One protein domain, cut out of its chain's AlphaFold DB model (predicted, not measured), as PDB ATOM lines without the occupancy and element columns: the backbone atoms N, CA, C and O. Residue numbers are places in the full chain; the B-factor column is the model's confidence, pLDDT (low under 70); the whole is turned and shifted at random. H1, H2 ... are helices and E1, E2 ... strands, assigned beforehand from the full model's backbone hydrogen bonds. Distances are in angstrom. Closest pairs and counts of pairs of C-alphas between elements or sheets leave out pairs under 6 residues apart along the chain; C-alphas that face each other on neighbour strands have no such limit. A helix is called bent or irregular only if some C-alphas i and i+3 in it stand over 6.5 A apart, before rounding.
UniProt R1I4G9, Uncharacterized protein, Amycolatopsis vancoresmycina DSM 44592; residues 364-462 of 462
ATOM      1  N   THR A 364      75.571 145.564 118.911       83.62
ATOM      2  CA  THR A 364      75.947 144.522 117.972       83.62
ATOM      3  C   THR A 364      77.269 144.918 117.345       83.62
ATOM      4  O   THR A 364      77.447 146.045 116.886       83.62
ATOM      5  N   VAL A 365      78.207 143.979 117.325       86.38
ATOM      6  CA  VAL A 365      79.440 144.140 116.557       86.38
ATOM      7  C   VAL A 365      79.128 143.737 115.129       86.38
ATOM      8  O   VAL A 365      78.686 142.609 114.902       86.38
ATOM      9  N   VAL A 366      79.356 144.650 114.187       85.44
ATOM     10  CA  VAL A 366      79.347 144.335 112.760       85.44
ATOM     11  C   VAL A 366      80.784 144.131 112.324       85.44
ATOM     12  O   VAL A 366      81.619 145.036 112.323       85.44
ATOM     13  N   TYR A 367      81.066 142.885 111.995       81.31
ATOM     14  CA  TYR A 367      82.377 142.439 111.582       81.31
ATOM     15  C   TYR A 367      82.648 142.766 110.108       81.31
ATOM     16  O   TYR A 367      81.873 142.342 109.262       81.31
ATOM     17  N   LEU A 368      83.729 143.487 109.789       84.00
ATOM     18  CA  LEU A 368      84.005 143.961 108.422       84.00
ATOM     19  C   LEU A 368      85.141 143.197 107.721       84.00
ATOM     20  O   LEU A 368      85.081 142.997 106.502       84.00
ATOM     21  N   ALA A 369      86.178 142.772 108.455       86.06
ATOM     22  CA  ALA A 369      87.295 141.989 107.906       86.06
ATOM     23  C   ALA A 369      88.104 141.236 108.987       86.06
ATOM     24  O   ALA A 369      88.267 141.735 110.099       86.06
ATOM     25  N   SER A 370      88.679 140.078 108.624       89.69
ATOM     26  CA  SER A 370      89.752 139.384 109.369       89.69
ATOM     27  C   SER A 370      91.064 139.489 108.632       89.69
ATOM     28  O   SER A 370      91.086 139.386 107.408       89.69
ATOM     29  N   MET A 371      92.147 139.537 109.394       89.50
ATOM     30  CA  MET A 371      93.505 139.423 108.885       89.50
ATOM     31  C   MET A 371      94.298 138.439 109.742       89.50
ATOM     32  O   MET A 371      94.158 138.371 110.971       89.50
ATOM     33  N   THR A 372      95.125 137.641 109.077       90.62
ATOM     34  CA  THR A 372      96.218 136.919 109.730       90.62
ATOM     35  C   THR A 372      97.257 137.927 110.220       90.62
ATOM     36  O   THR A 372      97.246 139.091 109.815       90.62
ATOM     37  N   LYS A 373      98.185 137.502 111.081       87.69
ATOM     38  CA  LYS A 373      99.208 138.412 111.618       87.69
ATOM     39  C   LYS A 373     100.034 139.073 110.508       87.69
ATOM     40  O   LYS A 373     100.201 140.284 110.525       87.69
ATOM     41  N   GLY A 374     100.473 138.289 109.518       80.31
ATOM     42  CA  GLY A 374     101.238 138.809 108.382       80.31
ATOM     43  C   GLY A 374     100.442 139.808 107.537       80.31
ATOM     44  O   GLY A 374     100.954 140.868 107.202       80.31
ATOM     45  N   GLU A 375      99.165 139.521 107.264       83.31
ATOM     46  CA  GLU A 375      98.297 140.450 106.527       83.31
ATOM     47  C   GLU A 375      98.027 141.739 107.308       83.31
ATOM     48  O   GLU A 375      97.958 142.808 106.712       83.31
ATOM     49  N   ALA A 376      97.871 141.659 108.631       86.62
ATOM     50  CA  ALA A 376      97.644 142.833 109.465       86.62
ATOM     51  C   ALA A 376      98.886 143.733 109.516       86.62
ATOM     52  O   ALA A 376      98.762 144.952 109.419       86.62
ATOM     53  N   ASP A 377     100.073 143.139 109.638       78.88
ATOM     54  CA  ASP A 377     101.331 143.884 109.704       78.88
ATOM     55  C   ASP A 377     101.656 144.574 108.359       78.88
ATOM     56  O   ASP A 377     102.256 145.647 108.349       78.88
ATOM     57  N   GLU A 378     101.211 144.007 107.230       77.31
ATOM     58  CA  GLU A 378     101.468 144.549 105.887       77.31
ATOM     59  C   GLU A 378     100.334 145.447 105.345       77.31
ATOM     60  O   GLU A 378     100.602 146.449 104.679       77.31
ATOM     61  N   TYR A 379      99.065 145.126 105.634       78.00
ATOM     62  CA  TYR A 379      97.902 145.696 104.937       78.00
ATOM     63  C   TYR A 379      96.811 146.291 105.839       78.00
ATOM     64  O   TYR A 379      95.811 146.776 105.302       78.00
ATOM     65  N   ALA A 380      96.947 146.308 107.173       82.25
ATOM     66  CA  ALA A 380      95.861 146.773 108.052       82.25
ATOM     67  C   ALA A 380      95.335 148.172 107.687       82.25
ATOM     68  O   ALA A 380      94.121 148.373 107.643       82.25
ATOM     69  N   ALA A 381      96.225 149.116 107.362       76.56
ATOM     70  CA  ALA A 381      95.841 150.478 106.983       76.56
ATOM     71  C   ALA A 381      94.982 150.507 105.712       76.56
ATOM     72  O   ALA A 381      93.947 151.170 105.676       76.56
ATOM     73  N   TYR A 382      95.360 149.716 104.705       78.06
ATOM     74  CA  TYR A 382      94.595 149.575 103.470       78.06
ATOM     75  C   TYR A 382      93.198 148.995 103.729       78.06
ATOM     76  O   TYR A 382      92.211 149.490 103.185       78.06
ATOM     77  N   PHE A 383      93.086 147.970 104.581       80.31
ATOM     78  CA  PHE A 383      91.787 147.389 104.928       80.31
ATOM     79  C   PHE A 383      90.890 148.389 105.663       80.31
ATOM     80  O   PHE A 383      89.720 148.508 105.305       80.31
ATOM     81  N   VAL A 384      91.426 149.143 106.626       84.62
ATOM     82  CA  VAL A 384      90.662 150.181 107.340       84.62
ATOM     83  C   VAL A 384      90.190 151.272 106.386       84.62
ATOM     84  O   VAL A 384      89.004 151.593 106.379       84.62
ATOM     85  N   GLN A 385      91.077 151.794 105.537       75.44
ATOM     86  CA  GLN A 385      90.724 152.834 104.569       75.44
ATOM     87  C   GLN A 385      89.654 152.351 103.584       75.44
ATOM     88  O   GLN A 385      88.693 153.065 103.309       75.44
ATOM     89  N   ARG A 386      89.771 151.109 103.098       80.81
ATOM     90  CA  ARG A 386      88.775 150.503 102.209       80.81
ATOM     91  C   ARG A 386      87.405 150.399 102.872       80.81
ATOM     92  O   ARG A 386      86.400 150.709 102.236       80.81
ATOM     93  N   GLU A 387      87.344 149.924 104.114       84.62
ATOM     94  CA  GLU A 387      86.068 149.823 104.826       84.62
ATOM     95  C   GLU A 387      85.503 151.211 105.162       84.62
ATOM     96  O   GLU A 387      84.293 151.396 105.071       84.62
ATOM     97  N   TYR A 388      86.354 152.204 105.434       81.19
ATOM     98  CA  TYR A 388      85.932 153.594 105.626       81.19
ATOM     99  C   TYR A 388      85.223 154.147 104.386       81.19
ATOM    100  O   TYR A 388      84.102 154.643 104.484       81.19
ATOM    101  N   SER A 389      85.823 153.978 103.202       73.62
ATOM    102  CA  SER A 389      85.202 154.379 101.935       73.62
ATOM    103  C   SER A 389      83.850 153.696 101.714       73.62
ATOM    104  O   SER A 389      82.877 154.364 101.386       73.62
ATOM    105  N   ARG A 390      83.751 152.384 101.974       77.75
ATOM    106  CA  ARG A 390      82.490 151.638 101.803       77.75
ATOM    107  C   ARG A 390      81.396 152.076 102.767       77.75
ATOM    108  O   ARG A 390      80.231 152.100 102.386       77.75
ATOM    109  N   MET A 391      81.754 152.379 104.012       80.00
ATOM    110  CA  MET A 391      80.794 152.861 105.003       80.00
ATOM    111  C   MET A 391      80.248 154.242 104.623       80.00
ATOM    112  O   MET A 391      79.059 154.483 104.809       80.00
ATOM    113  N   ASN A 392      81.072 155.103 104.017       73.12
ATOM    114  CA  ASN A 392      80.637 156.417 103.533       73.12
ATOM    115  C   ASN A 392      79.636 156.337 102.364       73.12
ATOM    116  O   ASN A 392      78.821 157.246 102.199       73.12
ATOM    117  N   ASP A 393      79.640 155.245 101.594       70.69
ATOM    118  CA  ASP A 393      78.692 155.025 100.492       70.69
ATOM    119  C   ASP A 393      77.289 154.590 100.972       70.69
ATOM    120  O   ASP A 393      76.317 154.624 100.205       70.69
ATOM    121  N   LEU A 394      77.138 154.202 102.247       73.00
ATOM    122  CA  LEU A 394      75.853 153.802 102.821       73.00
ATOM    123  C   LEU A 394      74.959 155.032 103.068       73.00
ATOM    124  O   LEU A 394      75.096 155.752 104.055       73.00
ATOM    125  N   LYS A 395      73.978 155.270 102.188       61.59
ATOM    126  CA  LYS A 395      72.934 156.289 102.413       61.59
ATOM    127  C   LYS A 395      71.875 155.801 103.426       61.59
ATOM    128  O   LYS A 395      71.451 154.644 103.349       61.59
ATOM    129  N   PRO A 396      71.350 156.678 104.308       60.06
ATOM    130  CA  PRO A 396      71.677 158.099 104.453       60.06
ATOM    131  C   PRO A 396      72.968 158.351 105.255       60.06
ATOM    132  O   PRO A 396      73.198 157.725 106.282       60.06
ATOM    133  N   VAL A 397      73.719 159.378 104.830       54.03
ATOM    134  CA  VAL A 397      75.035 159.877 105.314       54.03
ATOM    135  C   VAL A 397      75.093 160.225 106.822       54.03
ATOM    136  O   VAL A 397      76.095 160.704 107.335       54.03
ATOM    137  N   LYS A 398      74.013 160.023 107.584       56.94
ATOM    138  CA  LYS A 398      73.913 160.487 108.976       56.94
ATOM    139  C   LYS A 398      74.574 159.568 110.008       56.94
ATOM    140  O   LYS A 398      74.747 160.007 111.138       56.94
ATOM    141  N   LEU A 399      74.956 158.344 109.653       63.56
ATOM    142  CA  LEU A 399      75.523 157.380 110.600       63.56
ATOM    143  C   LEU A 399      77.005 157.142 110.294       63.56
ATOM    144  O   LEU A 399      77.361 156.255 109.523       63.56
ATOM    145  N   HIS A 400      77.871 157.961 110.894       76.81
ATOM    146  CA  HIS A 400      79.319 157.753 110.849       76.81
ATOM    147  C   HIS A 400      79.712 156.810 111.985       76.81
ATOM    148  O   HIS A 400      79.810 157.225 113.141       76.81
ATOM    149  N   TYR A 401      79.910 155.535 111.657       84.88
ATOM    150  CA  TYR A 401      80.386 154.546 112.618       84.88
ATOM    151  C   TYR A 401      81.918 154.524 112.650       84.88
ATOM    152  O   TYR A 401      82.533 154.348 111.595       84.88
ATOM    153  N   PRO A 402      82.553 154.689 113.825       89.06
ATOM    154  CA  PRO A 402      83.997 154.546 113.940       89.06
ATOM    155  C   PRO A 402      84.407 153.107 113.611       89.06
ATOM    156  O   PRO A 402      83.800 152.149 114.094       89.06
ATOM    157  N   ILE A 403      85.429 152.968 112.766       90.81
ATOM    158  CA  ILE A 403      86.012 151.677 112.404       90.81
ATOM    159  C   ILE A 403      87.148 151.382 113.368       90.81
ATOM    160  O   ILE A 403      88.103 152.149 113.475       90.81
ATOM    161  N   HIS A 404      87.042 150.239 114.027       94.94
ATOM    162  CA  HIS A 404      87.966 149.788 115.051       94.94
ATOM    163  C   HIS A 404      88.782 148.601 114.544       94.94
ATOM    164  O   HIS A 404      88.298 147.783 113.752       94.94
ATOM    165  N   VAL A 405      90.016 148.478 115.037       95.25
ATOM    166  CA  VAL A 405      90.879 147.318 114.787       95.25
ATOM    167  C   VAL A 405      91.264 146.687 116.113       95.25
ATOM    168  O   VAL A 405      91.831 147.341 116.981       95.25
ATOM    169  N   THR A 406      90.983 145.396 116.265       95.94
ATOM    170  CA  THR A 406      91.228 144.667 117.511       95.94
ATOM    171  C   THR A 406      91.970 143.370 117.246       95.94
ATOM    172  O   THR A 406      91.646 142.628 116.319       95.94
ATOM    173  N   ASP A 407      92.952 143.061 118.087       96.31
ATOM    174  CA  ASP A 407      93.564 141.736 118.106       96.31
ATOM    175  C   ASP A 407      92.627 140.694 118.723       96.31
ATOM    176  O   ASP A 407      91.804 141.000 119.581       96.31
ATOM    177  N   ARG A 408      92.802 139.420 118.362       94.81
ATOM    178  CA  ARG A 408      91.985 138.294 118.847       94.81
ATOM    179  C   ARG A 408      91.857 138.266 120.370       94.81
ATOM    180  O   ARG A 408      90.802 137.930 120.904       94.81
ATOM    181  N   ALA A 409      92.939 138.612 121.069       95.31
ATOM    182  CA  ALA A 409      92.983 138.659 122.526       95.31
ATOM    183  C   ALA A 409      92.067 139.745 123.117       95.31
ATOM    184  O   ALA A 409      91.547 139.552 124.214       95.31
ATOM    185  N   GLY A 410      91.849 140.838 122.381       95.31
ATOM    186  CA  GLY A 410      90.993 141.959 122.763       95.31
ATOM    187  C   GLY A 410      89.533 141.817 122.332       95.31
ATOM    188  O   GLY A 410      88.756 142.730 122.584       95.31
ATOM    189  N   LEU A 411      89.139 140.718 121.677       93.75
ATOM    190  CA  LEU A 411      87.741 140.471 121.318       93.75
ATOM    191  C   LEU A 411      86.886 140.172 122.552       93.75
ATOM    192  O   LEU A 411      87.343 139.527 123.500       93.75
ATOM    193  N   CYS A 412      85.601 140.525 122.485       91.94
ATOM    194  CA  CYS A 412      84.645 140.159 123.524       91.94
ATOM    195  C   CYS A 412      84.604 138.642 123.754       91.94
ATOM    196  O   CYS A 412      84.563 137.894 122.772       91.94
ATOM    197  N   PRO A 413      84.550 138.155 125.012       90.25
ATOM    198  CA  PRO A 413      84.651 136.727 125.317       90.25
ATOM    199  C   PRO A 413      83.672 135.845 124.532       90.25
ATOM    200  O   PRO A 413      84.067 134.802 124.014       90.25
ATOM    201  N   GLY A 414      82.418 136.287 124.378       86.12
ATOM    202  CA  GLY A 414      81.402 135.559 123.612       86.12
ATOM    203  C   GLY A 414      81.708 135.479 122.111       86.12
ATOM    204  O   GLY A 414      81.533 134.425 121.497       86.12
ATOM    205  N   LEU A 415      82.222 136.562 121.519       86.81
ATOM    206  CA  LEU A 415      82.651 136.578 120.119       86.81
ATOM    207  C   LEU A 415      83.911 135.730 119.925       86.81
ATOM    208  O   LEU A 415      83.955 134.902 119.016       86.81
ATOM    209  N   ARG A 416      84.896 135.875 120.817       91.75
ATOM    210  CA  ARG A 416      86.126 135.079 120.808       91.75
ATOM    211  C   ARG A 416      85.804 133.589 120.860       91.75
ATOM    212  O   ARG A 416      86.250 132.850 119.996       91.75
ATOM    213  N   GLN A 417      84.926 133.167 121.772       89.81
ATOM    214  CA  GLN A 417      84.505 131.770 121.879       89.81
ATOM    215  C   GLN A 417      83.817 131.259 120.601       89.81
ATOM    216  O   GLN A 417      84.056 130.122 120.193       89.81
ATOM    217  N   LYS A 418      82.971 132.072 119.951       86.62
ATOM    218  CA  LYS A 418      82.346 131.706 118.666       86.62
ATOM    219  C   LYS A 418      83.389 131.521 117.564       86.62
ATOM    220  O   LYS A 418      83.303 130.554 116.811       86.62
ATOM    221  N   LEU A 419      84.374 132.413 117.490       87.00
ATOM    222  CA  LEU A 419      85.448 132.350 116.500       87.00
ATOM    223  C   LEU A 419      86.424 131.202 116.773       87.00
ATOM    224  O   LEU A 419      86.843 130.534 115.835       87.00
ATOM    225  N   ASP A 420      86.733 130.916 118.037       88.62
ATOM    226  CA  ASP A 420      87.592 129.799 118.449       88.62
ATOM    227  C   ASP A 420      86.973 128.436 118.111       88.62
ATOM    228  O   ASP A 420      87.687 127.477 117.831       88.62
ATOM    229  N   ARG A 421      85.637 128.343 118.074       90.69
ATOM    230  CA  ARG A 421      84.927 127.135 117.620       90.69
ATOM    231  C   ARG A 421      84.939 126.953 116.103       90.69
ATOM    232  O   ARG A 421      84.566 125.877 115.641       90.69
ATOM    233  N   SER A 422      85.326 127.971 115.334       84.31
ATOM    234  CA  SER A 422      85.366 127.912 113.875       84.31
ATOM    235  C   SER A 422      86.785 127.591 113.392       84.31
ATOM    236  O   SER A 422      87.658 128.459 113.459       84.31
ATOM    237  N   PRO A 423      87.050 126.383 112.852       83.31
ATOM    238  CA  PRO A 423      88.391 126.009 112.401       83.31
ATOM    239  C   PRO A 423      88.929 126.927 111.301       83.31
ATOM    240  O   PRO A 423      90.127 127.169 111.233       83.31
ATOM    241  N   SER A 424      88.046 127.475 110.458       80.25
ATOM    242  CA  SER A 424      88.428 128.414 109.399       80.25
ATOM    243  C   SER A 424      88.871 129.771 109.930       80.25
ATOM    244  O   SER A 424      89.406 130.559 109.160       80.25
ATOM    245  N   MET A 425      88.621 130.062 111.212       84.25
ATOM    246  CA  MET A 425      88.990 131.325 111.834       84.25
ATOM    247  C   MET A 425      90.254 131.230 112.684       84.25
ATOM    248  O   MET A 425      90.674 132.250 113.214       84.25
ATOM    249  N   ALA A 426      90.856 130.047 112.846       86.50
ATOM    250  CA  ALA A 426      91.984 129.833 113.758       86.50
ATOM    251  C   ALA A 426      93.212 130.699 113.421       86.50
ATOM    252  O   ALA A 426      93.862 131.208 114.330       86.50
ATOM    253  N   ASP A 427      93.468 130.930 112.131       86.19
ATOM    254  CA  ASP A 427      94.672 131.625 111.656       86.19
ATOM    255  C   ASP A 427      94.565 133.161 111.700       86.19
ATOM    256  O   ASP A 427      95.566 133.864 111.543       86.19
ATOM    257  N   TYR A 428      93.366 133.712 111.928       90.88
ATOM    258  CA  TYR A 428      93.163 135.159 111.987       90.88
ATOM    259  C   TYR A 428      93.446 135.708 113.386       90.88
ATOM    260  O   TYR A 428      92.921 135.224 114.397       90.88
ATOM    261  N   SER A 429      94.267 136.755 113.433       93.50
ATOM    262  CA  SER A 429      94.709 137.395 114.671       93.50
ATOM    263  C   SER A 429      94.166 138.803 114.847       93.50
ATOM    264  O   SER A 429      94.168 139.281 115.976       93.50
ATOM    265  N   THR A 430      93.708 139.458 113.780       94.25
ATOM    266  CA  THR A 430      93.322 140.872 113.801       94.25
ATOM    267  C   THR A 430      91.989 141.065 113.079       94.25
ATOM    268  O   THR A 430      91.738 140.448 112.044       94.25
ATOM    269  N   PHE A 431      91.116 141.897 113.646       93.75
ATOM    270  CA  PHE A 431      89.705 142.014 113.276       93.75
ATOM    271  C   PHE A 431      89.335 143.488 113.100       93.75
ATOM    272  O   PHE A 431      89.604 144.295 113.987       93.75
ATOM    273  N   VAL A 432      88.702 143.825 111.974       93.06
ATOM    274  CA  VAL A 432      88.147 145.156 111.681       93.06
ATOM    275  C   VAL A 432      86.642 145.114 111.910       93.06
ATOM    276  O   VAL A 432      85.964 144.220 111.392       93.06
ATOM    277  N   TRP A 433      86.109 146.049 112.689       92.94
ATOM    278  CA  TRP A 433      84.705 146.033 113.097       92.94
ATOM    279  C   TRP A 433      84.154 147.435 113.367       92.94
ATOM    280  O   TRP A 433      84.907 148.394 113.517       92.94
ATOM    281  N   ILE A 434      82.828 147.531 113.445       91.44
ATOM    282  CA  ILE A 434      82.102 148.712 113.929       91.44
ATOM    283  C   ILE A 434      81.137 148.297 115.046       91.44
ATOM    284  O   ILE A 434      80.569 147.197 115.019       91.44
ATOM    285  N   GLY A 435      80.964 149.162 116.041       87.56
ATOM    286  CA  GLY A 435      79.961 148.992 117.091       87.56
ATOM    287  C   GLY A 435      78.681 149.728 116.722       87.56
ATOM    288  O   GLY A 435      78.725 150.926 116.458       87.56
ATOM    289  N   VAL A 436      77.544 149.028 116.710       85.00
ATOM    290  CA  VAL A 436      76.251 149.617 116.323       85.00
ATOM    291  C   VAL A 436      75.138 149.205 117.287       85.00
ATOM    292  O   VAL A 436      75.245 148.157 117.934       85.00
ATOM    293  N   PRO A 437      74.048 149.982 117.406       83.12
ATOM    294  CA  PRO A 437      72.854 149.524 118.108       83.12
ATOM    295  C   PRO A 437      72.348 148.206 117.512       83.12
ATOM    296  O   PRO A 437      72.353 148.019 116.294       83.12
ATOM    297  N   THR A 438      71.885 147.279 118.354       79.56
ATOM    298  CA  THR A 438      71.437 145.949 117.886       79.56
ATOM    299  C   THR A 438      70.325 146.012 116.836       79.56
ATOM    300  O   THR A 438      70.270 145.162 115.949       79.56
ATOM    301  N   SER A 439      69.486 147.048 116.874       79.56
ATOM    302  CA  SER A 439      68.448 147.304 115.870       79.56
ATOM    303  C   SER A 439      68.983 147.599 114.464       79.56
ATOM    304  O   SER A 439      68.239 147.441 113.503       79.56
ATOM    305  N   GLU A 440      70.243 148.019 114.325       82.31
ATOM    306  CA  GLU A 440      70.815 148.508 113.060       82.31
ATOM    307  C   GLU A 440      71.819 147.538 112.421       82.31
ATOM    308  O   GLU A 440      72.042 147.576 111.211       82.31
ATOM    309  N   GLY A 441      72.404 146.625 113.203       78.38
ATOM    310  CA  GLY A 441      73.488 145.760 112.720       78.38
ATOM    311  C   GLY A 441      73.115 144.845 111.553       78.38
ATOM    312  O   GLY A 441      73.934 144.627 110.660       78.38
ATOM    313  N   ALA A 442      71.879 144.341 111.514       75.62
ATOM    314  CA  ALA A 442      71.415 143.489 110.417       75.62
ATOM    315  C   ALA A 442      71.240 144.268 109.097       75.62
ATOM    316  O   ALA A 442      71.608 143.764 108.034       75.62
ATOM    317  N   ASP A 443      70.736 145.504 109.170       82.06
ATOM    318  CA  ASP A 443      70.491 146.364 108.004       82.06
ATOM    319  C   ASP A 443      71.808 146.826 107.359       82.06
ATOM    320  O   ASP A 443      71.947 146.823 106.136       82.06
ATOM    321  N   ILE A 444      72.830 147.124 108.171       81.69
ATOM    322  CA  ILE A 444      74.162 147.499 107.667       81.69
ATOM    323  C   ILE A 444      74.776 146.364 106.841       81.69
ATOM    324  O   ILE A 444      75.264 146.597 105.734       81.69
ATOM    325  N   CYS A 445      74.706 145.123 107.330       78.56
ATOM    326  CA  CYS A 445      75.217 143.977 106.580       78.56
ATOM    327  C   CYS A 445      74.471 143.737 105.267       78.56
ATOM    328  O   CYS A 445      75.096 143.392 104.263       78.56
ATOM    329  N   GLN A 446      73.152 143.942 105.262       78.81
ATOM    330  CA  GLN A 446      72.338 143.823 104.057       78.81
ATOM    331  C   GLN A 446      72.702 144.896 103.020       78.81
ATOM    332  O   GLN A 446      72.847 144.581 101.838       78.81
ATOM    333  N   LYS A 447      72.902 146.146 103.451       79.12
ATOM    334  CA  LYS A 447      73.241 147.270 102.563       79.12
ATOM    335  C   LYS A 447      74.656 147.205 101.993       79.12
ATOM    336  O   LYS A 447      74.883 147.703 100.896       79.12
ATOM    337  N   LEU A 448      75.595 146.562 102.686       73.88
ATOM    338  CA  LEU A 448      76.959 146.353 102.184       73.88
ATOM    339  C   LEU A 448      77.059 145.293 101.057       73.88
ATOM    340  O   LEU A 448      78.178 144.999 100.622       73.88
ATOM    341  N   ASP A 449      75.928 144.733 100.594       60.88
ATOM    342  CA  ASP A 449      75.770 143.756  99.491       60.88
ATOM    343  C   ASP A 449      76.753 142.572  99.552       60.88
ATOM    344  O   ASP A 449      77.313 142.102  98.556       60.88
ATOM    345  N   ARG A 450      77.021 142.068 100.762       55.09
ATOM    346  CA  ARG A 450      77.937 140.937 100.943       55.09
ATOM    347  C   ARG A 450      77.174 139.615 100.822       55.09
ATOM    348  O   ARG A 450      76.625 139.098 101.786       55.09
ATOM    349  N   ARG A 451      77.207 139.013  99.625       40.66
ATOM    350  CA  ARG A 451      76.673 137.658  99.343       40.66
ATOM    351  C   ARG A 451      77.446 136.505 100.020       40.66
ATOM    352  O   ARG A 451      77.095 135.346  99.813       40.66
ATOM    353  N   GLN A 452      78.488 136.781 100.813       43.38
ATOM    354  CA  GLN A 452      79.231 135.770 101.576       43.38
ATOM    355  C   GLN A 452      78.932 135.895 103.073       43.38
ATOM    356  O   GLN A 452      79.185 136.921 103.695       43.38
ATOM    357  N   THR A 453      78.451 134.804 103.667       46.91
ATOM    358  CA  THR A 453      77.994 134.668 105.063       46.91
ATOM    359  C   THR A 453      79.039 134.951 106.154       46.91
ATOM    360  O   THR A 453      78.692 134.920 107.329       46.91
ATOM    361  N   PHE A 454      80.305 135.197 105.805       48.62
ATOM    362  CA  PHE A 454      81.397 135.419 106.770       48.62
ATOM    363  C   PHE A 454      81.886 136.866 106.827       48.62
ATOM    364  O   PHE A 454      82.569 137.248 107.772       48.62
ATOM    365  N   ASP A 455      81.521 137.664 105.832       55.53
ATOM    366  CA  ASP A 455      82.120 138.972 105.606       55.53
ATOM    367  C   ASP A 455      81.355 140.110 106.294       55.53
ATOM    368  O   ASP A 455      81.810 141.250 106.268       55.53
ATOM    369  N   CYS A 456      80.189 139.809 106.867       63.59
ATOM    370  CA  CYS A 456      79.432 140.706 107.723       63.59
ATOM    371  C   CYS A 456      78.591 139.883 108.699       63.59
ATOM    372  O   CYS A 456      77.605 139.260 108.309       63.59
ATOM    373  N   LEU A 457      79.023 139.822 109.959       66.31
ATOM    374  CA  LEU A 457      78.337 139.085 111.018       66.31
ATOM    375  C   LEU A 457      77.909 140.072 112.100       66.31
ATOM    376  O   LEU A 457      78.761 140.675 112.746       66.31
ATOM    377  N   ALA A 458      76.600 140.203 112.293       63.88
ATOM    378  CA  ALA A 458      76.012 140.895 113.429       63.88
ATOM    379  C   ALA A 458      76.033 139.955 114.644       63.88
ATOM    380  O   ALA A 458      75.307 138.957 114.679       63.88
ATOM    381  N   VAL A 459      76.881 140.241 115.635       70.12
ATOM    382  CA  VAL A 459      76.922 139.470 116.886       70.12
ATOM    383  C   VAL A 459      76.379 140.312 118.034       70.12
ATOM    384  O   VAL A 459      77.033 141.290 118.399       70.12
ATOM    385  N   PRO A 460      75.228 139.936 118.629       71.69
ATOM    386  CA  PRO A 460      74.750 140.599 119.830       71.69
ATOM    387  C   PRO A 460      75.720 140.311 120.975       71.69
ATOM    388  O   PRO A 460      76.100 139.155 121.207       71.69
ATOM    389  N   LEU A 461      76.134 141.371 121.661       73.06
ATOM    390  CA  LEU A 461      76.933 141.281 122.872       73.06
ATOM    391  C   LEU A 461      75.979 141.088 124.059       73.06
ATOM    392  O   LEU A 461      75.180 141.971 124.373       73.06
ATOM    393  N   THR A 462      76.023 139.889 124.644       66.19
ATOM    394  CA  THR A 462      75.252 139.481 125.832       66.19
ATOM    395  C   THR A 462      76.074 139.588 127.095       66.19
ATOM    396  O   THR A 462      77.246 139.141 127.030       66.19
TER     397      THR A 462
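Overview. This is residues 364 to 462 of the 462 residues of an uncharacterized protein of Amycolatopsis vancoresmycina DSM 44592 (UniProt R1I4G9). A strongly twisted antiparallel sheet of four strands has two helices over one face: H1, the longest helix, over E3 and E1, and H3 over E1. H2 is a short helix that only grazes the sheet. The printed part has 99 residues, with three named helices and four named strands in the order E1, H1, E2, H2, E3, H3, E4. The strands run E2, E3, E1, E4 across the sheet, and the class is mixed, helices and strands. The whole is compact, with a radius of gyration of the C-alphas of 13.1 A and spans of 36 by 32 by 24 A.

Arrangement. The sheet holds E1, residues 364 to 372, E2, residues 403 to 407, E3, residues 428 to 437, and E4, residues 458 to 460. E2 and E4 are its edge strands. E1 bends by 60 degrees at residue 368. E1 and E3 are antiparallel at 162 degrees, with N 366 and O 434 2.9 A apart, within hydrogen-bond range. Likewise within range are N 365 of E1 and O 459 of E4, 3.1 A, and N 404 of E2 and O 433 of E3, 2.9 A. H1, residues 373 to 392, is on the sheet at a height over the sheet of 8.2 A, over E3 and E1. Its line and that of E3 stand at 18 degrees on the local plane, along the strands. The closest C-alphas of H1 and E3 are those of Lys 373 and Ser 429, 5.5 A. H2, residues 413 to 420, only grazes the sheet with residues 414 to 419. H3, residues 438 to 447, is on the same face as H1, over E1 at a height over the sheet of 8.6 A. H3 and the sheet form two layers, a helix on one face. E1, H1, E2 and E3, H3, E4 are split strand-helix-strand units, in each of which a helix joins two strands of the sheet that have another strand between them, E3 in the first unit and E1 in the second, each with a right-handed crossover. Every O i to N i+4 pair is within range in H2, 14 of 16 in H1 and 4 of 6 in H3.

Along the chain. E1 begins at C-alpha 364 (75.947, 144.522, 117.972) and is 23.2 A long. H1, 27.1 A, is irregular, with C-alphas 378 and 381 8.2 A apart, and has a kink of 71 degrees near residue 380. E2 is 13.7 A, H2 10.2 A and E3 25.6 A. H3, 15.5 A, is irregular, with C-alphas 439 and 442 7.3 A apart. E4, 6.5 A, ends at C-alpha 460 (74.750, 140.599, 119.830).

Size, cuts and confidence. The C-alphas farthest apart are those of Lys 398 and Pro 423, 37.6 A. The printed part has no cut and no long link. Mean pLDDT of the printed part is 80.0; residues 395 to 399, 449 to 458 and 462 are under 70.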